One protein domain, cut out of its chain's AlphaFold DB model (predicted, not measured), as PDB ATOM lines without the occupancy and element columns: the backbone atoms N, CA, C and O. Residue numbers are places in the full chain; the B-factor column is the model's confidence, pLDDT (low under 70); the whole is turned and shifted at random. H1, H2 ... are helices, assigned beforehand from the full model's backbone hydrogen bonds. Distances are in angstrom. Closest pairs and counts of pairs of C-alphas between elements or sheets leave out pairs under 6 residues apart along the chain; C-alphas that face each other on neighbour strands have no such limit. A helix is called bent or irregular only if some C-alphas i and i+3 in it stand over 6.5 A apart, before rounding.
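AT A GLANCE: This is residues 66 to 211 and 247 to 272 of the 330 residues of the protein "Sulfhydryl oxidase" of Hibiscus syriacus (UniProt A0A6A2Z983). What does the model look like? H3 is the middle of a body of helices: with H4, H5 and H6 it makes an up-and-down bundle, while H1 and H7 cross it and H2 packs on H4. Residues 201 to 206, at the far end of H6, and the tail of residues 265 to 272 stick out. What is it made of? The printed part has 172 residues, with seven named helices, H1 to H7 in order along the chain, and no named strand; the class is all helix. How large is it? It is compact, with a radius of gyration of the C-alphas of 16.4 A and spans of 49 by 40 by 40 A.

HOW THE PARTS SIT: What do the first two helices touch? H1, residues 66 to 89, with residues 72 to 83 alone touches the hub, H3, residues 123 to 135, at 71 degrees, only just about perpendicular; the closest C-alphas, of Val 76 and Gly 126, are 4.1 A apart. H2, residues 98 to 111, touches residues 146 to 153 alone of H4, residues 140 to 157, at a steep tilt of 52 degrees, opposite ways, the closest C-alphas being Phe 104 and Ser 149, 5.7 A. How is the bundle built? H3, H4, H5, residues 161 to 172, and H6, residues 181 to 205, run up and down, each against the one before. H3 and H4 form a hairpin at a shallow tilt of 17 degrees, and H4 and H5 another at 27 degrees, closest at the C-alphas of His 155 and Arg 164, 5.2 A. H6 with residues 181 to 189 alone touches H3, the closest C-alphas, of Ser 135 and Ala 185, being 4.9 A apart. Where is the last helix? H7, residues 247 to 266, with residues 252 to 257 alone touches H3, about perpendicular at 75 degrees, closest at the C-alphas of Ser 133 and Tyr 256, 4.9 A. Are the backbones whole? Every O i to N i+4 pair is within hydrogen-bond range in H1, H2, H3 and H5, against 12 of 14 in H4, 20 of 21 in H6 and 12 of 16 in H7.

IN THESE COORDINATES: Where are the ends? C-alpha 66 of H1 is at (147.348, 192.801, 117.667), and C-alpha 266 of H7 at (154.595, 195.273, 126.356). Which helices are long? H6 measures 36.5 A, H1 34.9 A, H4 26.1 A and H7 25.8 A. Are any uneven? H4 is irregular, with C-alphas 141 and 144 7.4 A apart, and H7 has a kink of 32 degrees near residue 260.

THE WHOLE: Where is it cut? Residues 212 to 246 are not printed, and C-alphas 211 and 247 are 29.3 A apart. Which link is long? Of the links printed whole, H2 to H3 is long, with 11 residues. Where is confidence low? The pLDDT is under 70 in 46 residues, among them 109 to 122 and 258 to 272.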
ATOM      1  N   PRO A  66     145.977 192.957 117.161       50.25
ATOM      2  CA  PRO A  66     147.348 192.801 117.667       50.25
ATOM      3  C   PRO A  66     148.261 191.860 116.863       50.25
ATOM      4  O   PRO A  66     149.448 192.142 116.662       50.25
ATOM      5  N   GLY A  67     147.717 190.751 116.358       54.16
ATOM      6  CA  GLY A  67     148.440 189.785 115.537       54.16
ATOM      7  C   GLY A  67     148.922 190.325 114.187       54.16
ATOM      8  O   GLY A  67     149.894 189.799 113.651       54.16
ATOM      9  N   GLN A  68     148.314 191.370 113.613       59.78
ATOM     10  CA  GLN A  68     148.805 191.970 112.359       59.78
ATOM     11  C   GLN A  68     150.077 192.791 112.554       59.78
ATOM     12  O   GLN A  68     150.935 192.811 111.677       59.78
ATOM     13  N   ILE A  69     150.226 193.431 113.713       57.84
ATOM     14  CA  ILE A  69     151.415 194.223 114.045       57.84
ATOM     15  C   ILE A  69     152.612 193.297 114.265       57.84
ATOM     16  O   ILE A  69     153.694 193.555 113.747       57.84
ATOM     17  N   ALA A  70     152.405 192.178 114.965       56.09
ATOM     18  CA  ALA A  70     153.431 191.156 115.148       56.09
ATOM     19  C   ALA A  70     153.884 190.534 113.813       56.09
ATOM     20  O   ALA A  70     155.083 190.401 113.578       56.09
ATOM     21  N   ARG A  71     152.936 190.233 112.913       64.50
ATOM     22  CA  ARG A  71     153.226 189.768 111.545       64.50
ATOM     23  C   ARG A  71     154.008 190.803 110.735       64.50
ATOM     24  O   ARG A  71     154.948 190.446 110.042       64.50
ATOM     25  N   ALA A  72     153.688 192.088 110.880       65.12
ATOM     26  CA  ALA A  72     154.382 193.161 110.174       65.12
ATOM     27  C   ALA A  72     155.858 193.313 110.603       65.12
ATOM     28  O   ALA A  72     156.700 193.600 109.759       65.12
ATOM     29  N   VAL A  73     156.195 193.108 111.884       63.22
ATOM     30  CA  VAL A  73     157.600 193.115 112.346       63.22
ATOM     31  C   VAL A  73     158.363 191.915 111.793       63.22
ATOM     32  O   VAL A  73     159.462 192.085 111.270       63.22
ATOM     33  N   TYR A  74     157.763 190.725 111.845       65.81
ATOM     34  CA  TYR A  74     158.368 189.535 111.257       65.81
ATOM     35  C   TYR A  74     158.588 189.686 109.753       65.81
ATOM     36  O   TYR A  74     159.683 189.425 109.267       65.81
ATOM     37  N   ASP A  75     157.585 190.193 109.032       67.19
ATOM     38  CA  ASP A  75     157.705 190.493 107.609       67.19
ATOM     39  C   ASP A  75     158.911 191.410 107.351       67.19
ATOM     40  O   ASP A  75     159.640 191.197 106.388       67.19
ATOM     41  N   VAL A  76     159.169 192.410 108.204       72.06
ATOM     42  CA  VAL A  76     160.332 193.305 108.069       72.06
ATOM     43  C   VAL A  76     161.657 192.573 108.295       72.06
ATOM     44  O   VAL A  76     162.610 192.800 107.543       72.06
ATOM     45  N   GLU A  77     161.754 191.714 109.306       69.50
ATOM     46  CA  GLU A  77     162.957 190.917 109.576       69.50
ATOM     47  C   GLU A  77     163.245 189.917 108.464       69.50
ATOM     48  O   GLU A  77     164.337 189.935 107.893       69.50
ATOM     49  N   GLU A  78     162.243 189.121 108.106       71.12
ATOM     50  CA  GLU A  78     162.316 188.133 107.038       71.12
ATOM     51  C   GLU A  78     162.638 188.809 105.706       71.12
ATOM     52  O   GLU A  78     163.504 188.353 104.960       71.12
ATOM     53  N   ALA A  79     162.021 189.962 105.423       75.62
ATOM     54  CA  ALA A  79     162.330 190.717 104.220       75.62
ATOM     55  C   ALA A  79     163.763 191.254 104.223       75.62
ATOM     56  O   ALA A  79     164.410 191.295 103.177       75.62
ATOM     57  N   THR A  80     164.274 191.657 105.387       78.56
ATOM     58  CA  THR A  80     165.660 192.108 105.521       78.56
ATOM     59  C   THR A  80     166.618 190.948 105.261       78.56
ATOM     60  O   THR A  80     167.521 191.095 104.439       78.56
ATOM     61  N   ALA A  81     166.407 189.793 105.898       77.12
ATOM     62  CA  ALA A  81     167.218 188.592 105.703       77.12
ATOM     63  C   ALA A  81     167.187 188.121 104.241       77.12
ATOM     64  O   ALA A  81     168.234 188.022 103.598       77.12
ATOM     65  N   THR A  82     165.986 187.980 103.676       73.38
ATOM     66  CA  THR A  82     165.769 187.603 102.274       73.38
ATOM     67  C   THR A  82     166.466 188.567 101.311       73.38
ATOM     68  O   THR A  82     167.088 188.133 100.341       73.38
ATOM     69  N   ALA A  83     166.420 189.883 101.568       79.75
ATOM     70  CA  ALA A  83     167.131 190.860 100.743       79.75
ATOM     71  C   ALA A  83     168.635 190.579 100.700       79.75
ATOM     72  O   ALA A  83     169.243 190.626  99.631       79.75
ATOM     73  N   PHE A  84     169.248 190.306 101.855       82.69
ATOM     74  CA  PHE A  84     170.674 190.011 101.925       82.69
ATOM     75  C   PHE A  84     171.029 188.720 101.197       82.69
ATOM     76  O   PHE A  84     172.013 188.715 100.457       82.69
ATOM     77  N   ASP A  85     170.230 187.671 101.364       75.94
ATOM     78  CA  ASP A  85     170.464 186.394 100.696       75.94
ATOM     79  C   ASP A  85     170.419 186.553  99.176       75.94
ATOM     80  O   ASP A  85     171.383 186.187  98.502       75.94
ATOM     81  N   ILE A  86     169.400 187.236  98.640       74.56
ATOM     82  CA  ILE A  86     169.297 187.552  97.205       74.56
ATOM     83  C   ILE A  86     170.524 188.349  96.735       74.56
ATOM     84  O   ILE A  86     171.160 188.003  95.735       74.56
ATOM     85  N   ILE A  87     170.896 189.410  97.459       81.00
ATOM     86  CA  ILE A  87     172.032 190.276  97.102       81.00
ATOM     87  C   ILE A  87     173.341 189.477  97.032       81.00
ATOM     88  O   ILE A  87     174.163 189.705  96.134       81.00
ATOM     89  N   LEU A  88     173.553 188.565  97.981       83.81
ATOM     90  CA  LEU A  88     174.756 187.743  98.072       83.81
ATOM     91  C   LEU A  88     174.764 186.626  97.023       83.81
ATOM     92  O   LEU A  88     175.782 186.448  96.346       83.81
ATOM     93  N   GLU A  89     173.652 185.913  96.855       80.94
ATOM     94  CA  GLU A  89     173.495 184.810  95.904       80.94
ATOM     95  C   GLU A  89     173.697 185.286  94.463       80.94
ATOM     96  O   GLU A  89     174.517 184.735  93.719       80.94
ATOM     97  N   HIS A  90     173.049 186.391  94.098       78.81
ATOM     98  CA  HIS A  90     173.139 186.976  92.762       78.81
ATOM     99  C   HIS A  90     174.372 187.873  92.564       78.81
ATOM    100  O   HIS A  90     174.536 188.469  91.499       78.81
ATOM    101  N   LYS A  91     175.272 187.966  93.556       85.38
ATOM    102  CA  LYS A  91     176.506 188.781  93.513       85.38
ATOM    103  C   LYS A  91     176.240 190.231  93.100       85.38
ATOM    104  O   LYS A  91     177.007 190.834  92.348       85.38
ATOM    105  N   MET A  92     175.166 190.806  93.627       82.50
ATOM    106  CA  MET A  92     174.686 192.138  93.246       82.50
ATOM    107  C   MET A  92     175.542 193.267  93.835       82.50
ATOM    108  O   MET A  92     175.364 194.432  93.480       82.50
ATOM    109  N   ILE A  93     176.489 192.946  94.724       88.00
ATOM    110  CA  ILE A  93     177.443 193.895  95.308       88.00
ATOM    111  C   ILE A  93     178.579 194.156  94.315       88.00
ATOM    112  O   ILE A  93     179.562 193.419  94.242       88.00
ATOM    113  N   THR A  94     178.456 195.250  93.574       85.94
ATOM    114  CA  THR A  94     179.447 195.754  92.621       85.94
ATOM    115  C   THR A  94     179.899 197.154  93.036       85.94
ATOM    116  O   THR A  94     179.331 197.764  93.947       85.94
ATOM    117  N   SER A  95     180.914 197.712  92.373       81.50
ATOM    118  CA  SER A  95     181.352 199.093  92.630       81.50
ATOM    119  C   SER A  95     180.219 200.117  92.459       81.50
ATOM    120  O   SER A  95     180.149 201.067  93.236       81.50
ATOM    121  N   GLY A  96     179.296 199.897  91.513       79.94
ATOM    122  CA  GLY A  96     178.157 200.785  91.240       79.94
ATOM    123  C   GLY A  96     176.982 200.662  92.221       79.94
ATOM    124  O   GLY A  96     176.168 201.584  92.343       79.94
ATOM    125  N   THR A  97     176.884 199.553  92.957       85.75
ATOM    126  CA  THR A  97     175.773 199.291  93.891       85.75
ATOM    127  C   THR A  97     176.185 199.410  95.359       85.75
ATOM    128  O   THR A  97     175.340 199.681  96.215       85.75
ATOM    129  N   ARG A  98     177.489 199.310  95.664       81.94
ATOM    130  CA  ARG A  98     178.038 199.345  97.030       81.94
ATOM    131  C   ARG A  98     177.600 200.568  97.834       81.94
ATOM    132  O   ARG A  98     177.263 200.430  99.003       81.94
ATOM    133  N   ALA A  99     177.615 201.754  97.231       76.62
ATOM    134  CA  ALA A  99     177.254 202.987  97.931       76.62
ATOM    135  C   ALA A  99     175.773 203.009  98.340       76.62
ATOM    136  O   ALA A  99     175.460 203.370  99.471       76.62
ATOM    137  N   SER A 100     174.878 202.581  97.445       83.00
ATOM    138  CA  SER A 100     173.442 202.503  97.729       83.00
ATOM    139  C   SER A 100     173.146 201.459  98.801       83.00
ATOM    140  O   SER A 100     172.367 201.734  99.708       83.00
ATOM    141  N   LEU A 101     173.834 200.310  98.760       81.81
ATOM    142  CA  LEU A 101     173.720 199.306  99.815       81.81
ATOM    143  C   LEU A 101     174.155 199.876 101.167       81.81
ATOM    144  O   LEU A 101     173.385 199.820 102.112       81.81
ATOM    145  N   ILE A 102     175.343 200.481 101.262       76.06
ATOM    146  CA  ILE A 102     175.846 201.048 102.527       76.06
ATOM    147  C   ILE A 102     174.865 202.070 103.113       76.06
ATOM    148  O   ILE A 102     174.568 201.996 104.301       76.06
ATOM    149  N   LYS A 103     174.335 202.983 102.290       76.62
ATOM    150  CA  LYS A 103     173.348 203.976 102.741       76.62
ATOM    151  C   LYS A 103     172.079 203.318 103.277       76.62
ATOM    152  O   LYS A 103     171.608 203.680 104.349       76.62
ATOM    153  N   PHE A 104     171.559 202.317 102.569       80.69
ATOM    154  CA  PHE A 104     170.386 201.573 103.022       80.69
ATOM    155  C   PHE A 104     170.653 200.828 104.337       80.69
ATOM    156  O   PHE A 104     169.836 200.878 105.250       80.69
ATOM    157  N   LEU A 105     171.831 200.215 104.490       79.00
ATOM    158  CA  LEU A 105     172.224 199.551 105.734       79.00
ATOM    159  C   LEU A 105     172.354 200.520 106.908       79.00
ATOM    160  O   LEU A 105     171.973 200.175 108.021       79.00
ATOM    161  N   GLN A 106     172.863 201.730 106.672       71.75
ATOM    162  CA  GLN A 106     172.929 202.769 107.700       71.75
ATOM    163  C   GLN A 106     171.530 203.159 108.185       71.75
ATOM    164  O   GLN A 106     171.325 203.245 109.393       71.75
ATOM    165  N   LEU A 107     170.564 203.306 107.271       71.81
ATOM    166  CA  LEU A 107     169.159 203.558 107.615       71.81
ATOM    167  C   LEU A 107     168.529 202.381 108.368       71.81
ATOM    168  O   LEU A 107     167.829 202.587 109.358       71.81
ATOM    169  N   LEU A 108     168.805 201.145 107.942       73.25
ATOM    170  CA  LEU A 108     168.310 199.946 108.614       73.25
ATOM    171  C   LEU A 108     168.823 199.852 110.047       73.25
ATOM    172  O   LEU A 108     168.032 199.844 110.980       73.25
ATOM    173  N   VAL A 109     170.143 199.858 110.245       66.44
ATOM    174  CA  VAL A 109     170.749 199.829 111.589       66.44
ATOM    175  C   VAL A 109     170.188 200.949 112.466       66.44
ATOM    176  O   VAL A 109     170.114 200.821 113.690       66.44
ATOM    177  N   ALA A 110     169.776 202.047 111.836       61.16
ATOM    178  CA  ALA A 110     169.228 203.180 112.521       61.16
ATOM    179  C   ALA A 110     167.750 203.030 112.961       61.16
ATOM    180  O   ALA A 110     167.346 203.497 114.029       61.16
ATOM    181  N   HIS A 111     166.905 202.372 112.186       59.75
ATOM    182  CA  HIS A 111     165.457 202.480 112.401       59.75
ATOM    183  C   HIS A 111     164.710 201.148 112.249       59.75
ATOM    184  O   HIS A 111     163.475 201.133 112.266       59.75
ATOM    185  N   HIS A 112     165.440 200.034 112.134       59.12
ATOM    186  CA  HIS A 112     164.887 198.688 111.989       59.12
ATOM    187  C   HIS A 112     164.077 198.266 113.238       59.12
ATOM    188  O   HIS A 112     164.576 198.383 114.360       59.12
ATOM    189  N   PRO A 113     162.812 197.831 113.078       57.28
ATOM    190  CA  PRO A 113     162.013 197.248 114.155       57.28
ATOM    191  C   PRO A 113     162.354 195.754 114.340       57.28
ATOM    192  O   PRO A 113     162.115 194.968 113.432       57.28
ATOM    193  N   SER A 114     162.883 195.346 115.501       49.16
ATOM    194  CA  SER A 114     163.324 193.954 115.745       49.16
ATOM    195  C   SER A 114     162.343 193.128 116.610       49.16
ATOM    196  O   SER A 114     162.013 193.588 117.709       49.16
ATOM    197  N   ARG A 115     161.913 191.933 116.138       43.81
ATOM    198  CA  ARG A 115     161.611 190.642 116.835       43.81
ATOM    199  C   ARG A 115     160.983 189.566 115.889       43.81
ATOM    200  O   ARG A 115     160.052 189.898 115.156       43.81
ATOM    201  N   SER A 116     161.359 188.276 116.041       35.12
ATOM    202  CA  SER A 116     160.912 187.121 115.214       35.12
ATOM    203  C   SER A 116     159.602 186.435 115.671       35.12
ATOM    204  O   SER A 116     159.369 186.284 116.876       35.12
ATOM    205  N   ARG A 117     158.741 186.018 114.710       41.03
ATOM    206  CA  ARG A 117     157.535 185.153 114.860       41.03
ATOM    207  C   ARG A 117     157.074 184.564 113.517       41.03
ATOM    208  O   ARG A 117     156.895 185.321 112.586       41.03
ATOM    209  N   ASN A 118     156.714 183.287 113.430       37.09
ATOM    210  CA  ASN A 118     156.303 182.672 112.157       37.09
ATOM    211  C   ASN A 118     154.862 183.032 111.740       37.09
ATOM    212  O   ASN A 118     153.925 182.555 112.368       37.09
ATOM    213  N   ASP A 119     154.718 183.888 110.714       47.12
ATOM    214  CA  ASP A 119     153.596 183.965 109.749       47.12
ATOM    215  C   ASP A 119     153.809 185.168 108.796       47.12
ATOM    216  O   ASP A 119     153.454 186.302 109.131       47.12
ATOM    217  N   ALA A 120     154.393 184.953 107.606       47.69
ATOM    218  CA  ALA A 120     154.779 186.036 106.684       47.69
ATOM    219  C   ALA A 120     153.870 186.184 105.453       47.69
ATOM    220  O   ALA A 120     153.437 185.209 104.837       47.69
ATOM    221  N   ARG A 121     153.670 187.437 105.028       58.12
ATOM    222  CA  ARG A 121     153.132 187.836 103.712       58.12
ATOM    223  C   ARG A 121     154.221 187.884 102.632       58.12
ATOM    224  O   ARG A 121     153.913 188.024 101.448       58.12
ATOM    225  N   GLY A 122     155.486 187.776 103.042       65.44
ATOM    226  CA  GLY A 122     156.664 187.657 102.186       65.44
ATOM    227  C   GLY A 122     157.454 188.958 102.013       65.44
ATOM    228  O   GLY A 122     157.051 190.040 102.445       65.44
ATOM    229  N   PHE A 123     158.594 188.844 101.324       73.50
ATOM    230  CA  PHE A 123     159.609 189.891 101.147       73.50
ATOM    231  C   PHE A 123     159.060 191.278 100.753       73.50
ATOM    232  O   PHE A 123     159.456 192.297 101.319       73.50
ATOM    233  N   SER A 124     158.134 191.343  99.793       76.75
ATOM    234  CA  SER A 124     157.613 192.616  99.280       76.75
ATOM    235  C   SER A 124     156.741 193.358 100.298       76.75
ATOM    236  O   SER A 124     156.826 194.582 100.390       76.75
ATOM    237  N   CYS A 125     155.938 192.639 101.088       80.12
ATOM    238  CA  CYS A 125     155.123 193.232 102.147       80.12
ATOM    239  C   CYS A 125     156.009 193.795 103.261       80.12
ATOM    240  O   CYS A 125     155.842 194.948 103.660       80.12
ATOM    241  N   GLY A 126     157.000 193.015 103.698       79.25
ATOM    242  CA  GLY A 126     157.965 193.444 104.706       79.25
ATOM    243  C   GLY A 126     158.759 194.673 104.298       79.25
ATOM    244  O   GLY A 126     158.919 195.597 105.093       79.25
ATOM    245  N   LEU A 127     159.176 194.754 103.032       84.62
ATOM    246  CA  LEU A 127     159.871 195.935 102.525       84.62
ATOM    247  C   LEU A 127     158.985 197.191 102.582       84.62
ATOM    248  O   LEU A 127     159.458 198.250 102.989       84.62
ATOM    249  N   TRP A 128     157.697 197.091 102.239       88.94
ATOM    250  CA  TRP A 128     156.762 198.215 102.378       88.94
ATOM    251  C   TRP A 128     156.585 198.656 103.827       88.94
ATOM    252  O   TRP A 128     156.675 199.852 104.110       88.94
ATOM    253  N   VAL A 129     156.369 197.712 104.745       86.31
ATOM    254  CA  VAL A 129     156.243 198.008 106.180       86.31
ATOM    255  C   VAL A 129     157.506 198.690 106.698       86.31
ATOM    256  O   VAL A 129     157.409 199.677 107.429       86.31
ATOM    257  N   LEU A 130     158.683 198.215 106.291       85.69
ATOM    258  CA  LEU A 130     159.957 198.817 106.653       85.69
ATOM    259  C   LEU A 130     160.021 200.269 106.179       85.69
ATOM    260  O   LEU A 130     160.257 201.157 106.991       85.69
ATOM    261  N   MET A 131     159.768 200.533 104.898       92.50
ATOM    262  CA  MET A 131     159.829 201.889 104.344       92.50
ATOM    263  C   MET A 131     158.848 202.848 105.033       92.50
ATOM    264  O   MET A 131     159.223 203.977 105.348       92.50
ATOM    265  N   HIS A 132     157.621 202.398 105.322       93.25
ATOM    266  CA  HIS A 132     156.635 203.182 106.080       93.25
ATOM    267  C   HIS A 132     157.055 203.412 107.533       93.25
ATOM    268  O   HIS A 132     156.822 204.481 108.086       93.25
ATOM    269  N   SER A 133     157.721 202.437 108.150       89.12
ATOM    270  CA  SER A 133     158.276 202.586 109.497       89.12
ATOM    271  C   SER A 133     159.433 203.579 109.530       89.12
ATOM    272  O   SER A 133     159.539 204.348 110.482       89.12
ATOM    273  N   LEU A 134     160.290 203.584 108.503       88.50
ATOM    274  CA  LEU A 134     161.360 204.570 108.354       88.50
ATOM    275  C   LEU A 134     160.765 205.975 108.218       88.50
ATOM    276  O   LEU A 134     161.126 206.866 108.979       88.50
ATOM    277  N   SER A 135     159.815 206.165 107.299       94.00
ATOM    278  CA  SER A 135     159.302 207.494 106.945       94.00
ATOM    279  C   SER A 135     158.680 208.264 108.113       94.00
ATOM    280  O   SER A 135     158.741 209.489 108.119       94.00
ATOM    281  N   VAL A 136     158.127 207.572 109.114       92.81
ATOM    282  CA  VAL A 136     157.525 208.198 110.306       92.81
ATOM    283  C   VAL A 136     158.475 208.309 111.506       92.81
ATOM    284  O   VAL A 136     158.096 208.902 112.514       92.81
ATOM    285  N   LYS A 137     159.674 207.712 111.439       88.44
ATOM    286  CA  LYS A 137     160.666 207.693 112.534       88.44
ATOM    287  C   LYS A 137     161.878 208.590 112.293       88.44
ATOM    288  O   LYS A 137     162.624 208.827 113.239       88.44
ATOM    289  N   ILE A 138     162.110 209.002 111.052       88.56
ATOM    290  CA  ILE A 138     163.208 209.901 110.698       88.56
ATOM    291  C   ILE A 138     162.919 211.345 111.113       88.56
ATOM    292  O   ILE A 138     161.761 211.745 111.258       88.56
ATOM    293  N   GLU A 139     163.976 212.137 111.243       88.38
ATOM    294  CA  GLU A 139     163.859 213.584 111.397       88.38
ATOM    295  C   GLU A 139     163.648 214.283 110.045       88.38
ATOM    296  O   GLU A 139     163.992 213.765 108.981       88.38
ATOM    297  N   ASP A 140     163.128 215.513 110.074       90.69
ATOM    298  CA  ASP A 140     162.863 216.303 108.864       90.69
ATOM    299  C   ASP A 140     164.106 216.440 107.966       90.69
ATOM    300  O   ASP A 140     164.014 216.275 106.744       90.69
ATOM    301  N   GLY A 141     165.287 216.636 108.566       87.62
ATOM    302  CA  GLY A 141     166.566 216.742 107.853       87.62
ATOM    303  C   GLY A 141     167.012 215.463 107.129       87.62
ATOM    304  O   GLY A 141     167.842 215.531 106.221       87.62
ATOM    305  N   GLU A 142     166.445 214.309 107.476       89.50
ATOM    306  CA  GLU A 142     166.775 213.000 106.898       89.50
ATOM    307  C   GLU A 142     165.803 212.575 105.783       89.50
ATOM    308  O   GLU A 142     166.012 211.556 105.119       89.50
ATOM    309  N   SER A 143     164.746 213.351 105.534       92.69
ATOM    310  CA  SER A 143     163.655 212.993 104.612       92.69
ATOM    311  C   SER A 143     164.146 212.702 103.197       92.69
ATOM    312  O   SER A 143     163.869 211.644 102.629       92.69
ATOM    313  N   GLN A 144     164.929 213.622 102.629       94.81
ATOM    314  CA  GLN A 144     165.410 213.484 101.259       94.81
ATOM    315  C   GLN A 144     166.442 212.359 101.111       94.81
ATOM    316  O   GLN A 144     166.400 211.612 100.133       94.81
ATOM    317  N   SER A 145     167.375 212.223 102.058       91.81
ATOM    318  CA  SER A 145     168.394 211.169 102.009       91.81
ATOM    319  C   SER A 145     167.770 209.782 102.172       91.81
ATOM    320  O   SER A 145     168.194 208.841 101.490       91.81
ATOM    321  N   THR A 146     166.730 209.662 103.000       91.00
ATOM    322  CA  THR A 146     165.946 208.435 103.183       91.00
ATOM    323  C   THR A 146     165.185 208.069 101.914       91.00
ATOM    324  O   THR A 146     165.339 206.951 101.421       91.00
ATOM    325  N   PHE A 147     164.455 209.019 101.319       95.75
ATOM    326  CA  PHE A 147     163.780 208.835 100.029       95.75
ATOM    327  C   PHE A 147     164.746 208.346  98.940       95.75
ATOM    328  O   PHE A 147     164.506 207.315  98.310       95.75
ATOM    329  N   THR A 148     165.873 209.040  98.750       93.75
ATOM    330  CA  THR A 148     166.867 208.663  97.736       93.75
ATOM    331  C   THR A 148     167.431 207.269  97.993       93.75
ATOM    332  O   THR A 148     167.566 206.488  97.058       93.75
ATOM    333  N   SER A 149     167.726 206.928  99.249       92.50
ATOM    334  CA  SER A 149     168.269 205.610  99.595       92.50
ATOM    335  C   SER A 149     167.273 204.482  99.326       92.50
ATOM    336  O   SER A 149     167.679 203.420  98.861       92.50
ATOM    337  N   ILE A 150     165.981 204.715  99.567       93.12
ATOM    338  CA  ILE A 150     164.908 203.762  99.264       93.12
ATOM    339  C   ILE A 150     164.771 203.550  97.753       93.12
ATOM    340  O   ILE A 150     164.800 202.406  97.295       93.12
ATOM    341  N   CYS A 151     164.674 204.628  96.971       94.44
ATOM    342  CA  CYS A 151     164.555 204.537  95.514       94.44
ATOM    343  C   CYS A 151     165.776 203.846  94.888       94.44
ATOM    344  O   CYS A 151     165.620 202.949  94.060       94.44
ATOM    345  N   ASP A 152     166.985 204.199  95.332       92.06
ATOM    346  CA  ASP A 152     168.227 203.559  94.897       92.06
ATOM    347  C   ASP A 152     168.264 202.068  95.244       92.06
ATOM    348  O   ASP A 152     168.698 201.252  94.429       92.06
ATOM    349  N   PHE A 153     167.851 201.712  96.465       90.88
ATOM    350  CA  PHE A 153     167.844 200.328  96.919       90.88
ATOM    351  C   PHE A 153     166.893 199.487  96.070       90.88
ATOM    352  O   PHE A 153     167.304 198.460  95.531       90.88
ATOM    353  N   ILE A 154     165.656 199.950  95.879       90.94
ATOM    354  CA  ILE A 154     164.663 199.230  95.077       90.94
ATOM    355  C   ILE A 154     165.129 199.097  93.630       90.94
ATOM    356  O   ILE A 154     165.105 198.000  93.075       90.94
ATOM    357  N   HIS A 155     165.622 200.180  93.030       90.88
ATOM    358  CA  HIS A 155     166.078 200.160  91.644       90.88
ATOM    359  C   HIS A 155     167.220 199.155  91.413       90.88
ATOM    360  O   HIS A 155     167.265 198.487  90.380       90.88
ATOM    361  N   LYS A 156     168.136 199.024  92.380       87.50
ATOM    362  CA  LYS A 156     169.350 198.205  92.240       87.50
ATOM    363  C   LYS A 156     169.208 196.773  92.740       87.50
ATOM    364  O   LYS A 156     169.916 195.910  92.227       87.50
ATOM    365  N   PHE A 157     168.359 196.523  93.737       85.12
ATOM    366  CA  PHE A 157     168.340 195.256  94.473       85.12
ATOM    367  C   PHE A 157     166.982 194.555  94.505       85.12
ATOM    368  O   PHE A 157     166.930 193.386  94.881       85.12
ATOM    369  N   PHE A 158     165.888 195.211  94.111       83.75
ATOM    370  CA  PHE A 158     164.588 194.546  94.105       83.75
ATOM    371  C   PHE A 158     164.512 193.505  92.980       83.75
ATOM    372  O   PHE A 158     164.822 193.802  91.826       83.75
ATOM    373  N   ILE A 159     164.099 192.283  93.326       77.38
ATOM    374  CA  ILE A 159     164.212 191.110  92.445       77.38
ATOM    375  C   ILE A 159     163.305 191.181  91.208       77.38
ATOM    376  O   ILE A 159     163.672 190.716  90.134       77.38
ATOM    377  N   CYS A 160     162.121 191.779  91.348       79.56
ATOM    378  CA  CYS A 160     161.153 191.893  90.264       79.56
ATOM    379  C   CYS A 160     161.507 193.079  89.355       79.56
ATOM    380  O   CYS A 160     161.330 194.237  89.743       79.56
ATOM    381  N   GLU A 161     161.972 192.781  88.139       80.88
ATOM    382  CA  GLU A 161     162.404 193.776  87.150       80.88
ATOM    383  C   GLU A 161     161.288 194.748  86.731       80.88
ATOM    384  O   GLU A 161     161.497 195.960  86.667       80.88
ATOM    385  N   GLU A 162     160.085 194.241  86.499       82.06
ATOM    386  CA  GLU A 162     158.929 195.077  86.175       82.06
ATOM    387  C   GLU A 162     158.532 195.964  87.367       82.06
ATOM    388  O   GLU A 162     158.266 197.159  87.232       82.06
ATOM    389  N   CYS A 163     158.559 195.401  88.577       82.50
ATOM    390  CA  CYS A 163     158.206 196.113  89.798       82.50
ATOM    391  C   CYS A 163     159.188 197.255  90.096       82.50
ATOM    392  O   CYS A 163     158.750 198.348  90.459       82.50
ATOM    393  N   ARG A 164     160.504 197.033  89.927       88.19
ATOM    394  CA  ARG A 164     161.515 198.091  90.117       88.19
ATOM    395  C   ARG A 164     161.349 199.214  89.097       88.19
ATOM    396  O   ARG A 164     161.561 200.363  89.463       88.19
ATOM    397  N   GLN A 165     160.966 198.903  87.856       88.38
ATOM    398  CA  GLN A 165     160.801 199.902  86.802       88.38
ATOM    399  C   GLN A 165     159.609 200.806  87.114       88.38
ATOM    400  O   GLN A 165     159.760 202.024  87.187       88.38
ATOM    401  N   HIS A 166     158.468 200.204  87.446       88.75
ATOM    402  CA  HIS A 166     157.293 200.941  87.895       88.75
ATOM    403  C   HIS A 166     157.566 201.797  89.137       88.75
ATOM    404  O   HIS A 166     157.185 202.964  89.190       88.75
ATOM    405  N   PHE A 167     158.244 201.248  90.147       89.25
ATOM    406  CA  PHE A 167     158.565 202.015  91.350       89.25
ATOM    407  C   PHE A 167     159.549 203.156  91.054       89.25
ATOM    408  O   PHE A 167     159.426 204.252  91.599       89.25
ATOM    409  N   TYR A 168     160.508 202.931  90.157       90.75
ATOM    410  CA  TYR A 168     161.464 203.950  89.742       90.75
ATOM    411  C   TYR A 168     160.800 205.104  88.979       90.75
ATOM    412  O   TYR A 168     161.188 206.259  89.163       90.75
ATOM    413  N   GLU A 169     159.772 204.834  88.174       91.25
ATOM    414  CA  GLU A 169     158.953 205.871  87.533       91.25
ATOM    415  C   GLU A 169     158.237 206.739  88.570       91.25
ATOM    416  O   GLU A 169     158.295 207.970  88.497       91.25
ATOM    417  N   VAL A 170     157.658 206.108  89.596       92.12
ATOM    418  CA  VAL A 170     157.037 206.813  90.725       92.12
ATOM    419  C   VAL A 170     158.072 207.668  91.465       92.12
ATOM    420  O   VAL A 170     157.822 208.850  91.705       92.12
ATOM    421  N   CYS A 171     159.273 207.148  91.739       93.94
ATOM    422  CA  CYS A 171     160.379 207.931  92.306       93.94
ATOM    423  C   CYS A 171     160.787 209.117  91.413       93.94
ATOM    424  O   CYS A 171     160.992 210.226  91.904       93.94
ATOM    425  N   SER A 172     160.877 208.912  90.097       92.69
ATOM    426  CA  SER A 172     161.310 209.925  89.117       92.69
ATOM    427  C   SER A 172     160.280 211.043  88.891       92.69
ATOM    428  O   SER A 172     160.596 212.109  88.343       92.69
ATOM    429  N   SER A 173     159.033 210.820  89.312       91.25
ATOM    430  CA  SER A 173     157.977 211.833  89.277       91.25
ATOM    431  C   SER A 173     158.211 212.970  90.283       91.25
ATOM    432  O   SER A 173     157.764 214.093  90.043       91.25
ATOM    433  N   VAL A 174     158.969 212.724  91.359       94.00
ATOM    434  CA  VAL A 174     159.255 213.707  92.414       94.00
ATOM    435  C   VAL A 174     160.181 214.805  91.880       94.00
ATOM    436  O   VAL A 174     161.328 214.555  91.520       94.00
ATOM    437  N   LYS A 175     159.681 216.047  91.820       91.88
ATOM    438  CA  LYS A 175     160.407 217.203  91.248       91.88
ATOM    439  C   LYS A 175     161.133 218.067  92.270       91.88
ATOM    440  O   LYS A 175     161.981 218.873  91.897       91.88
ATOM    441  N   SER A 176     160.786 217.950  93.543       93.56
ATOM    442  CA  SER A 176     161.338 218.788  94.604       93.56
ATOM    443  C   SER A 176     161.727 217.926  95.797       93.56
ATOM    444  O   SER A 176     161.023 216.959  96.082       93.56
ATOM    445  N   PRO A 177     162.837 218.251  96.481       94.25
ATOM    446  CA  PRO A 177     163.295 217.456  97.604       94.25
ATOM    447  C   PRO A 177     162.317 217.543  98.777       94.25
ATOM    448  O   PRO A 177     161.745 218.606  99.043       94.25
ATOM    449  N   PHE A 178     162.167 216.438  99.505       95.62
ATOM    450  CA  PHE A 178     161.368 216.398 100.725       95.62
ATOM    451  C   PHE A 178     162.060 217.181 101.836       95.62
ATOM    452  O   PHE A 178     163.228 216.941 102.142       95.62
ATOM    453  N   LYS A 179     161.322 218.119 102.436       94.06
ATOM    454  CA  LYS A 179     161.809 218.959 103.541       94.06
ATOM    455  C   LYS A 179     161.397 218.443 104.913       94.06
ATOM    456  O   LYS A 179     162.024 218.822 105.890       94.06
ATOM    457  N   THR A 180     160.334 217.643 104.973       96.56
ATOM    458  CA  THR A 180     159.769 217.144 106.224       96.56
ATOM    459  C   THR A 180     159.499 215.649 106.137       96.56
ATOM    460  O   THR A 180     159.149 215.130 105.067       96.56
ATOM    461  N   ALA A 181     159.615 214.966 107.277       94.56
ATOM    462  CA  ALA A 181     159.313 213.545 107.403       94.56
ATOM    463  C   ALA A 181     157.842 213.294 107.052       94.56
ATOM    464  O   ALA A 181     157.489 212.307 106.406       94.56
ATOM    465  N   ARG A 182     156.985 214.262 107.390       97.38
ATOM    466  CA  ARG A 182     155.569 214.274 107.047       97.38
ATOM    467  C   ARG A 182     155.309 214.211 105.546       97.38
ATOM    468  O   ARG A 182     154.525 213.370 105.106       97.38
ATOM    469  N   ASP A 183     155.930 215.093 104.768       97.19
ATOM    470  CA  ASP A 183     155.717 215.135 103.318       97.19
ATOM    471  C   ASP A 183     156.197 213.843 102.660       97.19
ATOM    472  O   ASP A 183     155.517 213.299 101.787       97.19
ATOM    473  N   PHE A 184     157.333 213.315 103.123       97.56
ATOM    474  CA  PHE A 184     157.858 212.041 102.649       97.56
ATOM    475  C   PHE A 184     156.934 210.863 103.003       97.56
ATOM    476  O   PHE A 184     156.604 210.061 102.128       97.56
ATOM    477  N   ALA A 185     156.458 210.772 104.247       97.31
ATOM    478  CA  ALA A 185     155.547 209.715 104.682       97.31
ATOM    479  C   ALA A 185     154.221 209.733 103.906       97.31
ATOM    480  O   ALA A 185     153.748 208.686 103.459       97.31
ATOM    481  N   LEU A 186     153.641 210.919 103.688       97.81
ATOM    482  CA  LEU A 186     152.424 211.076 102.890       97.81
ATOM    483  C   LEU A 186     152.652 210.742 101.412       97.81
ATOM    484  O   LEU A 186     151.786 210.130 100.788       97.81
ATOM    485  N   TRP A 187     153.803 211.105 100.846       97.44
ATOM    486  CA  TRP A 187     154.152 210.700  99.487       97.44
ATOM    487  C   TRP A 187     154.260 209.179  99.369       97.44
ATOM    488  O   TRP A 187     153.633 208.594  98.488       97.44
ATOM    489  N   LEU A 188     154.982 208.529 100.285       97.38
ATOM    490  CA  LEU A 188     155.171 207.078 100.269       97.38
ATOM    491  C   LEU A 188     153.833 206.339 100.410       97.38
ATOM    492  O   LEU A 188     153.596 205.329  99.747       97.38
ATOM    493  N   TRP A 189     152.937 206.853 101.253       97.38
ATOM    494  CA  TRP A 189     151.569 206.357 101.398       97.38
ATOM    495  C   TRP A 189     150.755 206.497 100.105       97.38
ATOM    496  O   TRP A 189     150.125 205.528  99.675       97.38
ATOM    497  N   SER A 190     150.802 207.665  99.459       95.62
ATOM    498  CA  SER A 190     150.121 207.899  98.179       95.62
ATOM    499  C   SER A 190     150.642 206.954  97.095       95.62
ATOM    500  O   SER A 190     149.853 206.258  96.460       95.62
ATOM    501  N   ALA A 191     151.965 206.852  96.957       95.31
ATOM    502  CA  ALA A 191     152.629 205.963  96.008       95.31
ATOM    503  C   ALA A 191     152.227 204.492  96.213       95.31
ATOM    504  O   ALA A 191     151.936 203.779  95.254       95.31
ATOM    505  N   HIS A 192     152.152 204.027  97.463       94.69
ATOM    506  CA  HIS A 192     151.718 202.660  97.752       94.69
ATOM    507  C   HIS A 192     150.245 202.432  97.365       94.69
ATOM    508  O   HIS A 192     149.901 201.378  96.831       94.69
ATOM    509  N   ASN A 193     149.373 203.421  97.566       94.25
ATOM    510  CA  ASN A 193     147.978 203.330  97.136       94.25
ATOM    511  C   ASN A 193     147.804 203.349  95.616       94.25
ATOM    512  O   ASN A 193     146.923 202.656  95.111       94.25
ATOM    513  N   GLU A 194     148.642 204.082  94.885       92.00
ATOM    514  CA  GLU A 194     148.676 204.028  93.419       92.00
ATOM    515  C   GLU A 194     149.044 202.619  92.933       92.00
ATOM    516  O   GLU A 194     148.371 202.062  92.061       92.00
ATOM    517  N   VAL A 195     150.045 201.991  93.563       90.88
ATOM    518  CA  VAL A 195     150.406 200.589  93.298       90.88
ATOM    519  C   VAL A 195     149.243 199.652  93.624       90.88
ATOM    520  O   VAL A 195     148.901 198.811  92.794       90.88
ATOM    521  N   ASN A 196     148.592 199.806  94.781       90.12
ATOM    522  CA  ASN A 196     147.431 198.988  95.144       90.12
ATOM    523  C   ASN A 196     146.310 199.127  94.113       90.12
ATOM    524  O   ASN A 196     145.783 198.119  93.658       90.12
ATOM    525  N   GLN A 197     145.982 200.348  93.690       90.62
ATOM    526  CA  GLN A 197     144.932 200.587  92.703       90.62
ATOM    527  C   GLN A 197     145.244 199.934  91.351       90.62
ATOM    528  O   GLN A 197     144.337 199.406  90.704       90.62
ATOM    529  N   ARG A 198     146.507 199.963  90.915       88.81
ATOM    530  CA  ARG A 198     146.935 199.273  89.694       88.81
ATOM    531  C   ARG A 198     146.800 197.757  89.847       88.81
ATOM    532  O   ARG A 198     146.124 197.131  89.035       88.81
ATOM    533  N   LEU A 199     147.369 197.193  90.912       85.38
ATOM    534  CA  LEU A 199     147.343 195.752  91.165       85.38
ATOM    535  C   LEU A 199     145.916 195.221  91.343       85.38
ATOM    536  O   LEU A 199     145.619 194.150  90.841       85.38
ATOM    537  N   MET A 200     144.994 195.982  91.945       85.75
ATOM    538  CA  MET A 200     143.568 195.616  92.002       85.75
ATOM    539  C   MET A 200     142.975 195.371  90.606       85.75
ATOM    540  O   MET A 200     142.197 194.438  90.417       85.75
ATOM    541  N   LYS A 201     143.323 196.210  89.621       86.56
ATOM    542  CA  LYS A 201     142.828 196.079  88.241       86.56
ATOM    543  C   LYS A 201     143.460 194.883  87.535       86.56
ATOM    544  O   LYS A 201     142.760 194.145  86.846       86.56
ATOM    545  N   GLU A 202     144.765 194.692  87.702       81.50
ATOM    546  CA  GLU A 202     145.498 193.550  87.140       81.50
ATOM    547  C   GLU A 202     145.005 192.224  87.734       81.50
ATOM    548  O   GLU A 202     144.732 191.278  86.994       81.50
ATOM    549  N   GLU A 203     144.803 192.167  89.052       80.69
ATOM    550  CA  GLU A 203     144.344 190.962  89.747       80.69
ATOM    551  C   GLU A 203     142.912 190.571  89.354       80.69
ATOM    552  O   GLU A 203     142.590 189.387  89.263       80.69
ATOM    553  N   ALA A 204     142.064 191.561  89.056       79.56
ATOM    554  CA  ALA A 204     140.707 191.343  88.565       79.56
ATOM    555  C   ALA A 204     140.642 190.889  87.093       79.56
ATOM    556  O   ALA A 204     139.638 190.306  86.689       79.56
ATOM    557  N   SER A 205     141.668 191.177  86.283       75.50
ATOM    558  CA  SER A 205     141.631 190.987  84.823       75.50
ATOM    559  C   SER A 205     142.541 189.879  84.293       75.50
ATOM    560  O   SER A 205     142.207 189.272  83.278       75.50
ATOM    561  N   LEU A 206     143.679 189.609  84.940       63.22
ATOM    562  CA  LEU A 206     144.755 188.792  84.366       63.22
ATOM    563  C   LEU A 206     145.194 187.628  85.257       63.22
ATOM    564  O   LEU A 206     145.459 186.538  84.749       63.22
ATOM    565  N   ARG A 207     145.304 187.834  86.575       60.69
ATOM    566  CA  ARG A 207     145.807 186.806  87.496       60.69
ATOM    567  C   ARG A 207     145.258 187.007  88.907       60.69
ATOM    568  O   ARG A 207     145.588 188.022  89.504       60.69
ATOM    569  N   PRO A 208     144.521 186.045  89.488       61.19
ATOM    570  CA  PRO A 208     144.056 186.166  90.865       61.19
ATOM    571  C   PRO A 208     145.227 186.416  91.828       61.19
ATOM    572  O   PRO A 208     146.205 185.663  91.821       61.19
ATOM    573  N   GLY A 209     145.130 187.490  92.617       65.62
ATOM    574  CA  GLY A 209     146.056 187.796  93.706       65.62
ATOM    575  C   GLY A 209     145.873 186.862  94.903       65.62
ATOM    576  O   GLY A 209     145.155 185.866  94.825       65.62
ATOM    577  N   ASP A 210     146.506 187.192  96.029       65.62
ATOM    578  CA  ASP A 210     146.314 186.446  97.277       65.62
ATOM    579  C   ASP A 210     144.865 186.615  97.785       65.62
ATOM    580  O   ASP A 210     144.494 187.718  98.203       65.62
ATOM    581  N   PRO A 211     144.042 185.548  97.817       67.81
ATOM    582  CA  PRO A 211     142.650 185.648  98.252       67.81
ATOM    583  C   PRO A 211     142.499 186.044  99.726       67.81
ATOM    584  O   PRO A 211     141.459 186.575 100.112       67.81
ATOM    585  N   GLU A 247     144.814 213.639 109.296       96.81
ATOM    586  CA  GLU A 247     144.372 212.414 109.963       96.81
ATOM    587  C   GLU A 247     145.081 211.179 109.401       96.81
ATOM    588  O   GLU A 247     145.478 210.303 110.166       96.81
ATOM    589  N   VAL A 248     145.357 211.149 108.090       96.81
ATOM    590  CA  VAL A 248     146.206 210.110 107.481       96.81
ATOM    591  C   VAL A 248     147.597 210.109 108.107       96.81
ATOM    592  O   VAL A 248     148.086 209.049 108.490       96.81
ATOM    593  N   PHE A 249     148.243 211.267 108.247       96.94
ATOM    594  CA  PHE A 249     149.586 211.318 108.820       96.94
ATOM    595  C   PHE A 249     149.612 210.899 110.297       96.94
ATOM    596  O   PHE A 249     150.473 210.115 110.698       96.94
ATOM    597  N   LYS A 250     148.635 211.340 111.101       95.19
ATOM    598  CA  LYS A 250     148.478 210.879 112.494       95.19
ATOM    599  C   LYS A 250     148.299 209.365 112.562       95.19
ATOM    600  O   LYS A 250     148.925 208.702 113.390       95.19
ATOM    601  N   PHE A 251     147.479 208.816 111.671       93.94
ATOM    602  CA  PHE A 251     147.271 207.382 111.565       93.94
ATOM    603  C   PHE A 251     148.562 206.639 111.187       93.94
ATOM    604  O   PHE A 251     148.892 205.651 111.839       93.94
ATOM    605  N   LEU A 252     149.338 207.136 110.216       94.12
ATOM    606  CA  LEU A 252     150.637 206.571 109.825       94.12
ATOM    607  C   LEU A 252     151.619 206.518 111.004       94.12
ATOM    608  O   LEU A 252     152.209 205.466 111.255       94.12
ATOM    609  N   ILE A 253     151.758 207.615 111.758       91.25
ATOM    610  CA  ILE A 253     152.597 207.658 112.968       91.25
ATOM    611  C   ILE A 253     152.107 206.637 113.995       91.25
ATOM    612  O   ILE A 253     152.902 205.898 114.574       91.25
ATOM    613  N   SER A 254     150.798 206.575 114.236       88.44
ATOM    614  CA  SER A 254     150.241 205.639 115.208       88.44
ATOM    615  C   SER A 254     150.511 204.189 114.799       88.44
ATOM    616  O   SER A 254     151.017 203.404 115.601       88.44
ATOM    617  N   TYR A 255     150.222 203.841 113.548       85.88
ATOM    618  CA  TYR A 255     150.297 202.478 113.032       85.88
ATOM    619  C   TYR A 255     151.749 201.993 112.881       85.88
ATOM    620  O   TYR A 255     152.109 200.952 113.427       85.88
ATOM    621  N   TYR A 256     152.610 202.767 112.212       85.00
ATOM    622  CA  TYR A 256     153.996 202.373 111.913       85.00
ATOM    623  C   TYR A 256     155.030 202.875 112.939       85.00
ATOM    624  O   TYR A 256     156.120 202.319 113.062       85.00
ATOM    625  N   GLY A 257     154.720 203.921 113.704       78.75
ATOM    626  CA  GLY A 257     155.618 204.472 114.723       78.75
ATOM    627  C   GLY A 257     155.368 203.872 116.104       78.75
ATOM    628  O   GLY A 257     156.247 203.235 116.681       78.75
ATOM    629  N   ASN A 258     154.160 204.061 116.634       69.75
ATOM    630  CA  ASN A 258     153.848 203.761 118.035       69.75
ATOM    631  C   ASN A 258     153.420 202.314 118.262       69.75
ATOM    632  O   ASN A 258     153.817 201.698 119.250       69.75
ATOM    633  N   THR A 259     152.619 201.755 117.360       60.12
ATOM    634  CA  THR A 259     152.048 200.417 117.543       60.12
ATOM    635  C   THR A 259     153.125 199.339 117.380       60.12
ATOM    636  O   THR A 259     153.252 198.477 118.243       60.12
ATOM    637  N   LEU A 260     154.018 199.458 116.389       57.88
ATOM    638  CA  LEU A 260     155.177 198.556 116.255       57.88
ATOM    639  C   LEU A 260     156.133 198.620 117.469       57.88
ATOM    640  O   LEU A 260     156.723 197.611 117.845       57.88
ATOM    641  N   VAL A 261     156.273 199.786 118.116       55.78
ATOM    642  CA  VAL A 261     157.180 199.987 119.267       55.78
ATOM    643  C   VAL A 261     156.536 199.623 120.616       55.78
ATOM    644  O   VAL A 261     157.228 199.178 121.530       55.78
ATOM    645  N   SER A 262     155.226 199.808 120.784       52.91
ATOM    646  CA  SER A 262     154.501 199.470 122.023       52.91
ATOM    647  C   SER A 262     154.297 197.965 122.173       52.91
ATOM    648  O   SER A 262     154.598 197.442 123.243       52.91
ATOM    649  N   PHE A 263     153.952 197.255 121.093       51.62
ATOM    650  CA  PHE A 263     153.953 195.785 121.066       51.62
ATOM    651  C   PHE A 263     155.310 195.193 121.462       51.62
ATOM    652  O   PHE A 263     155.382 194.167 122.141       51.62
ATOM    653  N   TYR A 264     156.389 195.875 121.077       50.09
ATOM    654  CA  TYR A 264     157.749 195.536 121.478       50.09
ATOM    655  C   TYR A 264     157.986 195.732 122.989       50.09
ATOM    656  O   TYR A 264     158.572 194.859 123.628       50.09
ATOM    657  N   LYS A 265     157.506 196.838 123.580       47.09
ATOM    658  CA  LYS A 265     157.678 197.130 125.017       47.09
ATOM    659  C   LYS A 265     156.815 196.243 125.910       47.09
ATOM    660  O   LYS A 265     157.300 195.758 126.926       47.09
ATOM    661  N   GLU A 266     155.563 196.008 125.536       48.81
ATOM    662  CA  GLU A 266     154.595 195.273 126.356       48.81
ATOM    663  C   GLU A 266     154.966 193.787 126.491       48.81
ATOM    664  O   GLU A 266     154.874 193.222 127.576       48.81
ATOM    665  N   LYS A 267     155.524 193.171 125.437       45.59
ATOM    666  CA  LYS A 267     156.071 191.799 125.494       45.59
ATOM    667  C   LYS A 267     157.537 191.707 125.943       45.59
ATOM    668  O   LYS A 267     158.095 190.608 125.933       45.59
ATOM    669  N   GLY A 268     158.167 192.833 126.283       43.06
ATOM    670  CA  GLY A 268     159.526 192.925 126.835       43.06
ATOM    671  C   GLY A 268     159.576 193.279 128.327       43.06
ATOM    672  O   GLY A 268     160.664 193.349 128.882       43.06
ATOM    673  N   LEU A 269     158.423 193.497 128.973       36.38
ATOM    674  CA  LEU A 269     158.291 193.930 130.374       36.38
ATOM    675  C   LEU A 269     157.806 192.830 131.340       36.38
ATOM    676  O   LEU A 269     157.405 193.129 132.459       36.38
ATOM    677  N   LEU A 270     157.900 191.554 130.954       34.41
ATOM    678  CA  LEU A 270     157.911 190.435 131.914       34.41
ATOM    679  C   LEU A 270     159.358 190.054 132.270       34.41
ATOM    680  O   LEU A 270     159.769 188.905 132.157       34.41
ATOM    681  N   GLY A 271     160.141 191.059 132.655       34.59
ATOM    682  CA  GLY A 271     161.507 190.937 133.151       34.59
ATOM    683  C   GLY A 271     161.857 192.221 133.894       34.59
ATOM    684  O   GLY A 271     161.802 193.300 133.312       34.59
ATOM    685  N   GLU A 272     162.090 192.091 135.194       35.66
ATOM    686  CA  GLU A 272     162.147 193.167 136.182       35.66
ATOM    687  C   GLU A 272     163.262 194.209 135.992       35.66
ATOM    688  O   GLU A 272     164.371 193.920 135.552       35.66
TER     689      GLU A 272